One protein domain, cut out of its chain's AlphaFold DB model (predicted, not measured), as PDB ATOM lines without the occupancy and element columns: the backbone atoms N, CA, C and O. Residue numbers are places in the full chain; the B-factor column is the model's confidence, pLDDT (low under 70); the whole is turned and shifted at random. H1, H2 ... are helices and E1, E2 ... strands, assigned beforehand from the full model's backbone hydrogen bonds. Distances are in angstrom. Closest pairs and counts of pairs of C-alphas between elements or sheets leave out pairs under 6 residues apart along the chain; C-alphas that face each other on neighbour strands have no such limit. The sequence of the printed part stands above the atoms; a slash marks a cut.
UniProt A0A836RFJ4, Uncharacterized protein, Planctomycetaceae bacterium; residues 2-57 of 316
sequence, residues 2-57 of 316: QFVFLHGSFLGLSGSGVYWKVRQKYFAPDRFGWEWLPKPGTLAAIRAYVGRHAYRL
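This is residues 2 to 57 of the 316 residues of an uncharacterized protein of Planctomycetaceae bacterium (UniProt A0A836RFJ4). Helices H2 and H3 form an open V, with H3 as the long arm and H2 as the short one, meeting at a corner where H2 ends and H3 begins. A small two-strand hairpin, E1 and E2, sits at that corner, and the short helix H1 lies toward the open end of the V, near H3, with few contacts between the helices. The 56 printed residues hold three named helices and two named strands, in the order H1 H2 E1 E2 H3; the sheet E1 - E2 is antiparallel and the class is mostly helix. The whole is only just loose, close to compact, with a radius of gyration of the C-alphas of 12.5 A, and flat, spanning 38 by 28 by 15 A.

The sheet is a hairpin of E1, residues 27 to 29, and E2, residues 36 to 38, antiparallel at 141 degrees. N 28 and O 37 are 2.9 A apart and N 37 and O 28 are 2.8 A apart, both within hydrogen-bond range. The C-alphas of 27 and 38 face each other at 4.4 A. H2, residues 18 to 26, joins E1 by a tight link; its closest C-alphas to E2 are those of Tyr 26 and Pro 38, 6.0 A apart. H3, residues 42 to 53, is close to H2 but not clearly touching, the closest C-alphas being those of Tyr 26 and Thr 42, 5.5 A apart. H2 and H3 run opposite ways at a steep tilt of 47 degrees. H1, residues 2 to 7, is close to H2 but not clearly touching, with the C-alphas of Val 4 and Val 18 closest at 7.7 A. The lines of H1 and H2 are about perpendicular, at 82 degrees. H1 and H3 are near each other, with 5 pairs of C-alphas within 10 A. H1 is apart from E1 and from E2. In H1 and H2 every O i to N i+4 pair is within hydrogen-bond range; in H3, 7 of 8 are.

H3 is the longest helix, 12 residues and 17.1 A, ending at C-alpha 53 at (26.056, -45.678, -5.734). E1 and E2 have three residues each; C-alpha 27 is at (24.471, -39.066, -26.495). H2 has 9 residues and measures 11.7 A. H1 has 6 residues, measures 8.6 A and begins at C-alpha 2 at (25.413, -34.188, -8.558). Between H1 and H2, residues 9 to 10 pair with residues 13 to 14, antiparallel.

The two C-alphas farthest apart are those of Phe 32 and Leu 57, at 40.4 A. The printed part has no cut. The links H2 to E1 and E2 to H3 are tight, those from H1 to H2 and from E1 to E2 are short, and none is long. The mean pLDDT of the printed part is 73.6, and 17 residues are under 70, among them residues 2 to 7 and 53 to 57.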
ATOM      1  N   GLN A   2      25.525 -33.589  -9.904       59.28
ATOM      2  CA  GLN A   2      25.413 -34.188  -8.558       59.28
ATOM      3  C   GLN A   2      26.349 -35.390  -8.303       59.28
ATOM      4  O   GLN A   2      27.076 -35.376  -7.322       59.28
ATOM      5  N   PHE A   3      26.431 -36.384  -9.199       63.47
ATOM      6  CA  PHE A   3      27.353 -37.526  -9.010       63.47
ATOM      7  C   PHE A   3      28.837 -37.143  -9.069       63.47
ATOM      8  O   PHE A   3      29.640 -37.701  -8.337       63.47
ATOM      9  N   VAL A   4      29.197 -36.156  -9.896       69.38
ATOM     10  CA  VAL A   4      30.577 -35.644  -9.970       69.38
ATOM     11  C   VAL A   4      30.948 -34.915  -8.680       69.38
ATOM     12  O   VAL A   4      32.079 -35.025  -8.231       69.38
ATOM     13  N   PHE A   5      29.992 -34.216  -8.066       69.44
ATOM     14  CA  PHE A   5      30.166 -33.608  -6.750       69.44
ATOM     15  C   PHE A   5      30.318 -34.663  -5.642       69.44
ATOM     16  O   PHE A   5      31.210 -34.546  -4.814       69.44
ATOM     17  N   LEU A   6      29.490 -35.714  -5.651       64.44
ATOM     18  CA  LEU A   6      29.483 -36.748  -4.606       64.44
ATOM     19  C   LEU A   6      30.625 -37.774  -4.725       64.44
ATOM     20  O   LEU A   6      31.099 -38.275  -3.712       64.44
ATOM     21  N   HIS A   7      31.057 -38.106  -5.944       68.31
ATOM     22  CA  HIS A   7      31.984 -39.218  -6.213       68.31
ATOM     23  C   HIS A   7      33.187 -38.827  -7.088       68.31
ATOM     24  O   HIS A   7      33.905 -39.703  -7.573       68.31
ATOM     25  N   GLY A   8      33.379 -37.536  -7.385       73.38
ATOM     26  CA  GLY A   8      34.476 -37.031  -8.230       73.38
ATOM     27  C   GLY A   8      34.421 -37.465  -9.703       73.38
ATOM     28  O   GLY A   8      35.251 -37.052 -10.515       73.38
ATOM     29  N   SER A   9      33.448 -38.302 -10.074       80.06
ATOM     30  CA  SER A   9      33.314 -38.903 -11.396       80.06
ATOM     31  C   SER A   9      31.852 -39.213 -11.728       80.06
ATOM     32  O   SER A   9      30.977 -39.213 -10.865       80.06
ATOM     33  N   PHE A  10      31.564 -39.452 -13.005       81.81
ATOM     34  CA  PHE A  10      30.294 -40.016 -13.459       81.81
ATOM     35  C   PHE A  10      30.562 -40.920 -14.659       81.81
ATOM     36  O   PHE A  10      31.227 -40.497 -15.604       81.81
ATOM     37  N   LEU A  11      30.082 -42.169 -14.624       81.56
ATOM     38  CA  LEU A  11      30.361 -43.174 -15.667       81.56
ATOM     39  C   LEU A  11      31.862 -43.399 -15.938       81.56
ATOM     40  O   LEU A  11      32.266 -43.617 -17.082       81.56
ATOM     41  N   GLY A  12      32.691 -43.309 -14.892       79.00
ATOM     42  CA  GLY A  12      34.151 -43.436 -14.995       79.00
ATOM     43  C   GLY A  12      34.852 -42.226 -15.626       79.00
ATOM     44  O   GLY A  12      36.051 -42.282 -15.874       79.00
ATOM     45  N   LEU A  13      34.132 -41.132 -15.892       82.19
ATOM     46  CA  LEU A  13      34.693 -39.878 -16.394       82.19
ATOM     47  C   LEU A  13      34.857 -38.885 -15.239       82.19
ATOM     48  O   LEU A  13      33.909 -38.653 -14.490       82.19
ATOM     49  N   SER A  14      36.039 -38.279 -15.120       79.75
ATOM     50  CA  SER A  14      36.401 -37.324 -14.064       79.75
ATOM     51  C   SER A  14      37.012 -36.025 -14.628       79.75
ATOM     52  O   SER A  14      37.223 -35.871 -15.844       79.75
ATOM     53  N   GLY A  15      37.259 -35.061 -13.735       75.75
ATOM     54  CA  GLY A  15      37.908 -33.779 -14.031       75.75
ATOM     55  C   GLY A  15      36.966 -32.668 -14.513       75.75
ATOM     56  O   GLY A  15      35.743 -32.752 -14.387       75.75
ATOM     57  N   SER A  16      37.533 -31.599 -15.077       71.81
ATOM     58  CA  SER A  16      36.752 -30.506 -15.667       71.81
ATOM     59  C   SER A  16      35.997 -30.982 -16.919       71.81
ATOM     60  O   SER A  16      36.454 -31.845 -17.676       71.81
ATOM     61  N   GLY A  17      34.780 -30.463 -17.118       78.12
ATOM     62  CA  GLY A  17      33.980 -30.749 -18.313       78.12
ATOM     63  C   GLY A  17      33.366 -32.155 -18.395       78.12
ATOM     64  O   GLY A  17      33.000 -32.577 -19.490       78.12
ATOM     65  N   VAL A  18      33.200 -32.883 -17.279       82.25
ATOM     66  CA  VAL A  18      32.565 -34.228 -17.273       82.25
ATOM     67  C   VAL A  18      31.210 -34.241 -17.980       82.25
ATOM     68  O   VAL A  18      30.913 -35.193 -18.693       82.25
ATOM     69  N   TYR A  19      30.415 -33.175 -17.853       81.31
ATOM     70  CA  TYR A  19      29.154 -33.044 -18.585       81.31
ATOM     71  C   TYR A  19      29.340 -33.207 -20.104       81.31
ATOM     72  O   TYR A  19      28.656 -34.019 -20.727       81.31
ATOM     73  N   TRP A  20      30.307 -32.494 -20.686       83.31
ATOM     74  CA  TRP A  20      30.597 -32.538 -22.118       83.31
ATOM     75  C   TRP A  20      31.150 -33.897 -22.550       83.31
ATOM     76  O   TRP A  20      30.694 -34.449 -23.550       83.31
ATOM     77  N   LYS A  21      32.039 -34.490 -21.743       84.88
ATOM     78  CA  LYS A  21      32.584 -35.839 -21.983       84.88
ATOM     79  C   LYS A  21      31.481 -36.904 -21.986       84.88
ATOM     80  O   LYS A  21      31.471 -37.789 -22.839       84.88
ATOM     81  N   VAL A  22      30.526 -36.805 -21.060       84.69
ATOM     82  CA  VAL A  22      29.372 -37.713 -20.969       84.69
ATOM     83  C   VAL A  22      28.440 -37.519 -22.160       84.69
ATOM     84  O   VAL A  22      28.069 -38.503 -22.797       84.69
ATOM     85  N   ARG A  23      28.102 -36.269 -22.499       84.62
ATOM     86  CA  ARG A  23      27.244 -35.944 -23.646       84.62
ATOM     87  C   ARG A  23      27.828 -36.487 -24.950       84.62
ATOM     88  O   ARG A  23      27.127 -37.185 -25.664       84.62
ATOM     89  N   GLN A  24      29.110 -36.254 -25.225       84.81
ATOM     90  CA  GLN A  24      29.760 -36.720 -26.456       84.81
ATOM     91  C   GLN A  24      29.882 -38.252 -26.520       84.81
ATOM     92  O   GLN A  24      29.673 -38.869 -27.571       84.81
ATOM     93  N   LYS A  25      30.207 -38.891 -25.389       86.06
ATOM     94  CA  LYS A  25      30.393 -40.346 -25.328       86.06
ATOM     95  C   LYS A  25      29.067 -41.095 -25.442       86.06
ATOM     96  O   LYS A  25      28.979 -42.034 -26.230       86.06
ATOM     97  N   TYR A  26      28.039 -40.652 -24.724       85.00
ATOM     98  CA  TYR A  26      26.809 -41.418 -24.509       85.00
ATOM     99  C   TYR A  26      25.572 -40.871 -25.243       85.00
ATOM    100  O   TYR A  26      24.581 -41.582 -25.381       85.00
ATOM    101  N   PHE A  27      25.602 -39.650 -25.771       89.75
ATOM    102  CA  PHE A  27      24.471 -39.066 -26.495       89.75
ATOM    103  C   PHE A  27      24.883 -38.689 -27.920       89.75
ATOM    104  O   PHE A  27      26.056 -38.434 -28.200       89.75
ATOM    105  N   ALA A  28      23.921 -38.711 -28.832       86.75
ATOM    106  CA  ALA A  28      24.076 -38.281 -30.212       86.75
ATOM    107  C   ALA A  28      22.985 -37.254 -30.538       86.75
ATOM    108  O   ALA A  28      21.883 -37.371 -29.999       86.75
ATOM    109  N   PRO A  29      23.273 -36.250 -31.379       84.50
ATOM    110  CA  PRO A  29      22.232 -35.359 -31.863       84.50
ATOM    111  C   PRO A  29      21.180 -36.152 -32.652       84.50
ATOM    112  O   PRO A  29      21.506 -37.139 -33.316       84.50
ATOM    113  N   ASP A  30      19.925 -35.724 -32.582       76.56
ATOM    114  CA  ASP A  30      18.886 -36.158 -33.510       76.56
ATOM    115  C   ASP A  30      19.213 -35.682 -34.940       76.56
ATOM    116  O   ASP A  30      20.168 -34.937 -35.172       76.56
ATOM    117  N   ARG A  31      18.416 -36.110 -35.926       71.81
ATOM    118  CA  ARG A  31      18.657 -35.825 -37.354       71.81
ATOM    119  C   ARG A  31      18.847 -34.331 -37.658       71.81
ATOM    120  O   ARG A  31      19.506 -33.999 -38.639       71.81
ATOM    121  N   PHE A  32      18.273 -33.457 -36.838       75.19
ATOM    122  CA  PHE A  32      18.285 -32.012 -37.026       75.19
ATOM    123  C   PHE A  32      19.179 -31.262 -36.023       75.19
ATOM    124  O   PHE A  32      19.337 -30.050 -36.144       75.19
ATOM    125  N   GLY A  33      19.795 -31.957 -35.060       74.88
ATOM    126  CA  GLY A  33      20.708 -31.378 -34.070       74.88
ATOM    127  C   GLY A  33      20.045 -30.636 -32.904       74.88
ATOM    128  O   GLY A  33      20.759 -30.043 -32.090       74.88
ATOM    129  N   TRP A  34      18.717 -30.671 -32.801       65.81
ATOM    130  CA  TRP A  34      17.932 -29.989 -31.767       65.81
ATOM    131  C   TRP A  34      17.897 -30.762 -30.453       65.81
ATOM    132  O   TRP A  34      17.926 -30.167 -29.374       65.81
ATOM    133  N   GLU A  35      17.878 -32.089 -30.534       68.75
ATOM    134  CA  GLU A  35      17.778 -32.972 -29.380       68.75
ATOM    135  C   GLU A  35      18.995 -33.881 -29.273       68.75
ATOM    136  O   GLU A  35      19.649 -34.207 -30.257       68.75
ATOM    137  N   TRP A  36      19.321 -34.293 -28.049       78.19
ATOM    138  CA  TRP A  36      20.408 -35.232 -27.788       78.19
ATOM    139  C   TRP A  36      19.822 -36.538 -27.292       78.19
ATOM    140  O   TRP A  36      19.437 -36.668 -26.129       78.19
ATOM    141  N   LEU A  37      19.763 -37.508 -28.195       76.88
ATOM    142  CA  LEU A  37      19.214 -38.822 -27.936       76.88
ATOM    143  C   LEU A  37      20.298 -39.732 -27.341       76.88
ATOM    144  O   LEU A  37      21.460 -39.692 -27.763       76.88
ATOM    145  N   PRO A  38      19.964 -40.555 -26.337       82.44
ATOM    146  CA  PRO A  38      20.909 -41.510 -25.785       82.44
ATOM    147  C   PRO A  38      21.278 -42.548 -26.850       82.44
ATOM    148  O   PRO A  38      20.405 -43.152 -27.471       82.44
ATOM    149  N   LYS A  39      22.576 -42.808 -27.020       87.31
ATOM    150  CA  LYS A  39      23.049 -43.925 -27.852       87.31
ATOM    151  C   LYS A  39      22.547 -45.262 -27.279       87.31
ATOM    152  O   LYS A  39      22.318 -45.344 -26.064       87.31
ATOM    153  N   PRO A  40      22.425 -46.325 -28.092       83.00
ATOM    154  CA  PRO A  40      22.082 -47.655 -27.595       83.00
ATOM    155  C   PRO A  40      22.952 -48.065 -26.395       83.00
ATOM    156  O   PRO A  40      24.157 -47.833 -26.379       83.00
ATOM    157  N   GLY A  41      22.332 -48.612 -25.346       79.75
ATOM    158  CA  GLY A  41      23.029 -49.026 -24.119       79.75
ATOM    159  C   GLY A  41      23.389 -47.901 -23.135       79.75
ATOM    160  O   GLY A  41      23.650 -48.185 -21.966       79.75
ATOM    161  N   THR A  42      23.311 -46.625 -23.525       78.19
ATOM    162  CA  THR A  42      23.620 -45.478 -22.646       78.19
ATOM    163  C   THR A  42      22.779 -45.453 -21.388       78.19
ATOM    164  O   THR A  42      23.299 -45.294 -20.282       78.19
ATOM    165  N   LEU A  43      21.468 -45.640 -21.541       69.25
ATOM    166  CA  LEU A  43      20.576 -45.654 -20.394       69.25
ATOM    167  C   LEU A  43      20.918 -46.827 -19.463       69.25
ATOM    168  O   LEU A  43      20.884 -46.665 -18.249       69.25
ATOM    169  N   ALA A  44      21.314 -47.987 -19.998       69.88
ATOM    170  CA  ALA A  44      21.753 -49.122 -19.186       69.88
ATOM    171  C   ALA A  44      23.045 -48.810 -18.408       69.88
ATOM    172  O   ALA A  44      23.111 -49.107 -17.217       69.88
ATOM    173  N   ALA A  45      24.017 -48.139 -19.033       74.94
ATOM    174  CA  ALA A  45      25.261 -47.720 -18.385       74.94
ATOM    175  C   ALA A  45      25.025 -46.689 -17.265       74.94
ATOM    176  O   ALA A  45      25.525 -46.869 -16.152       74.94
ATOM    177  N   ILE A  46      24.216 -45.649 -17.525       76.38
ATOM    178  CA  ILE A  46      23.792 -44.659 -16.512       76.38
ATOM    179  C   ILE A  46      23.134 -45.369 -15.333       76.38
ATOM    180  O   ILE A  46      23.496 -45.132 -14.183       76.38
ATOM    181  N   ARG A  47      22.209 -46.286 -15.618       59.25
ATOM    182  CA  ARG A  47      21.465 -47.022 -14.594       59.25
ATOM    183  C   ARG A  47      22.354 -47.939 -13.759       59.25
ATOM    184  O   ARG A  47      22.211 -47.948 -12.542       59.25
ATOM    185  N   ALA A  48      23.293 -48.659 -14.374       70.06
ATOM    186  CA  ALA A  48      24.244 -49.509 -13.657       70.06
ATOM    187  C   ALA A  48      25.156 -48.692 -12.731       70.06
ATOM    188  O   ALA A  48      25.413 -49.093 -11.599       70.06
ATOM    189  N   TYR A  49      25.618 -47.527 -13.189       76.50
ATOM    190  CA  TYR A  49      26.432 -46.637 -12.368       76.50
ATOM    191  C   TYR A  49      25.637 -46.080 -11.182       76.50
ATOM    192  O   TYR A  49      26.069 -46.236 -10.045       76.50
ATOM    193  N   VAL A  50      24.448 -45.515 -11.420       71.00
ATOM    194  CA  VAL A  50      23.586 -44.975 -10.351       71.00
ATOM    195  C   VAL A  50      23.205 -46.060  -9.340       71.00
ATOM    196  O   VAL A  50      23.320 -45.832  -8.141       71.00
ATOM    197  N   GLY A  51      22.829 -47.257  -9.798       56.94
ATOM    198  CA  GLY A  51      22.419 -48.364  -8.926       56.94
ATOM    199  C   GLY A  51      23.535 -48.969  -8.063       56.94
ATOM    200  O   GLY A  51      23.226 -49.661  -7.103       56.94
ATOM    201  N   ARG A  52      24.816 -48.722  -8.375       70.12
ATOM    202  CA  ARG A  52      25.946 -49.079  -7.489       70.12
ATOM    203  C   ARG A  52      26.193 -48.045  -6.393       70.12
ATOM    204  O   ARG A  52      26.825 -48.365  -5.395       70.12
ATOM    205  N   HIS A  53      25.740 -46.813  -6.600       64.56
ATOM    206  CA  HIS A  53      26.056 -45.678  -5.734       64.56
ATOM    207  C   HIS A  53      24.840 -45.147  -4.961       64.56
ATOM    208  O   HIS A  53      25.002 -44.291  -4.096       64.56
ATOM    209  N   ALA A  54      23.636 -45.650  -5.239       50.47
ATOM    210  CA  ALA A  54      22.405 -45.272  -4.558       50.47
ATOM    211  C   ALA A  54      21.509 -46.497  -4.330       50.47
ATOM    212  O   ALA A  54      21.358 -47.335  -5.220       50.47
ATOM    213  N   TYR A  55      20.869 -46.565  -3.163       40.53
ATOM    214  CA  TYR A  55      19.795 -47.514  -2.868       40.53
ATOM    215  C   TYR A  55      18.482 -46.758  -2.625       40.53
ATOM    216  O   TYR A  55      18.482 -45.578  -2.272       40.53
ATOM    217  N   ARG A  56      17.349 -47.429  -2.844       44.53
ATOM    218  CA  ARG A  56      16.007 -46.880  -2.630       44.53
ATOM    219  C   ARG A  56      15.120 -47.952  -2.018       44.53
ATOM    220  O   ARG A  56      15.059 -49.051  -2.550       44.53
ATOM    221  N   LEU A  57      14.380 -47.580  -0.981       34.66
ATOM    222  CA  LEU A  57      13.277 -48.366  -0.436       34.66
ATOM    223  C   LEU A  57      11.962 -47.668  -0.779       34.66
ATOM    224  O   LEU A  57      11.844 -46.443  -0.646       34.66
TER     225      LEU A  57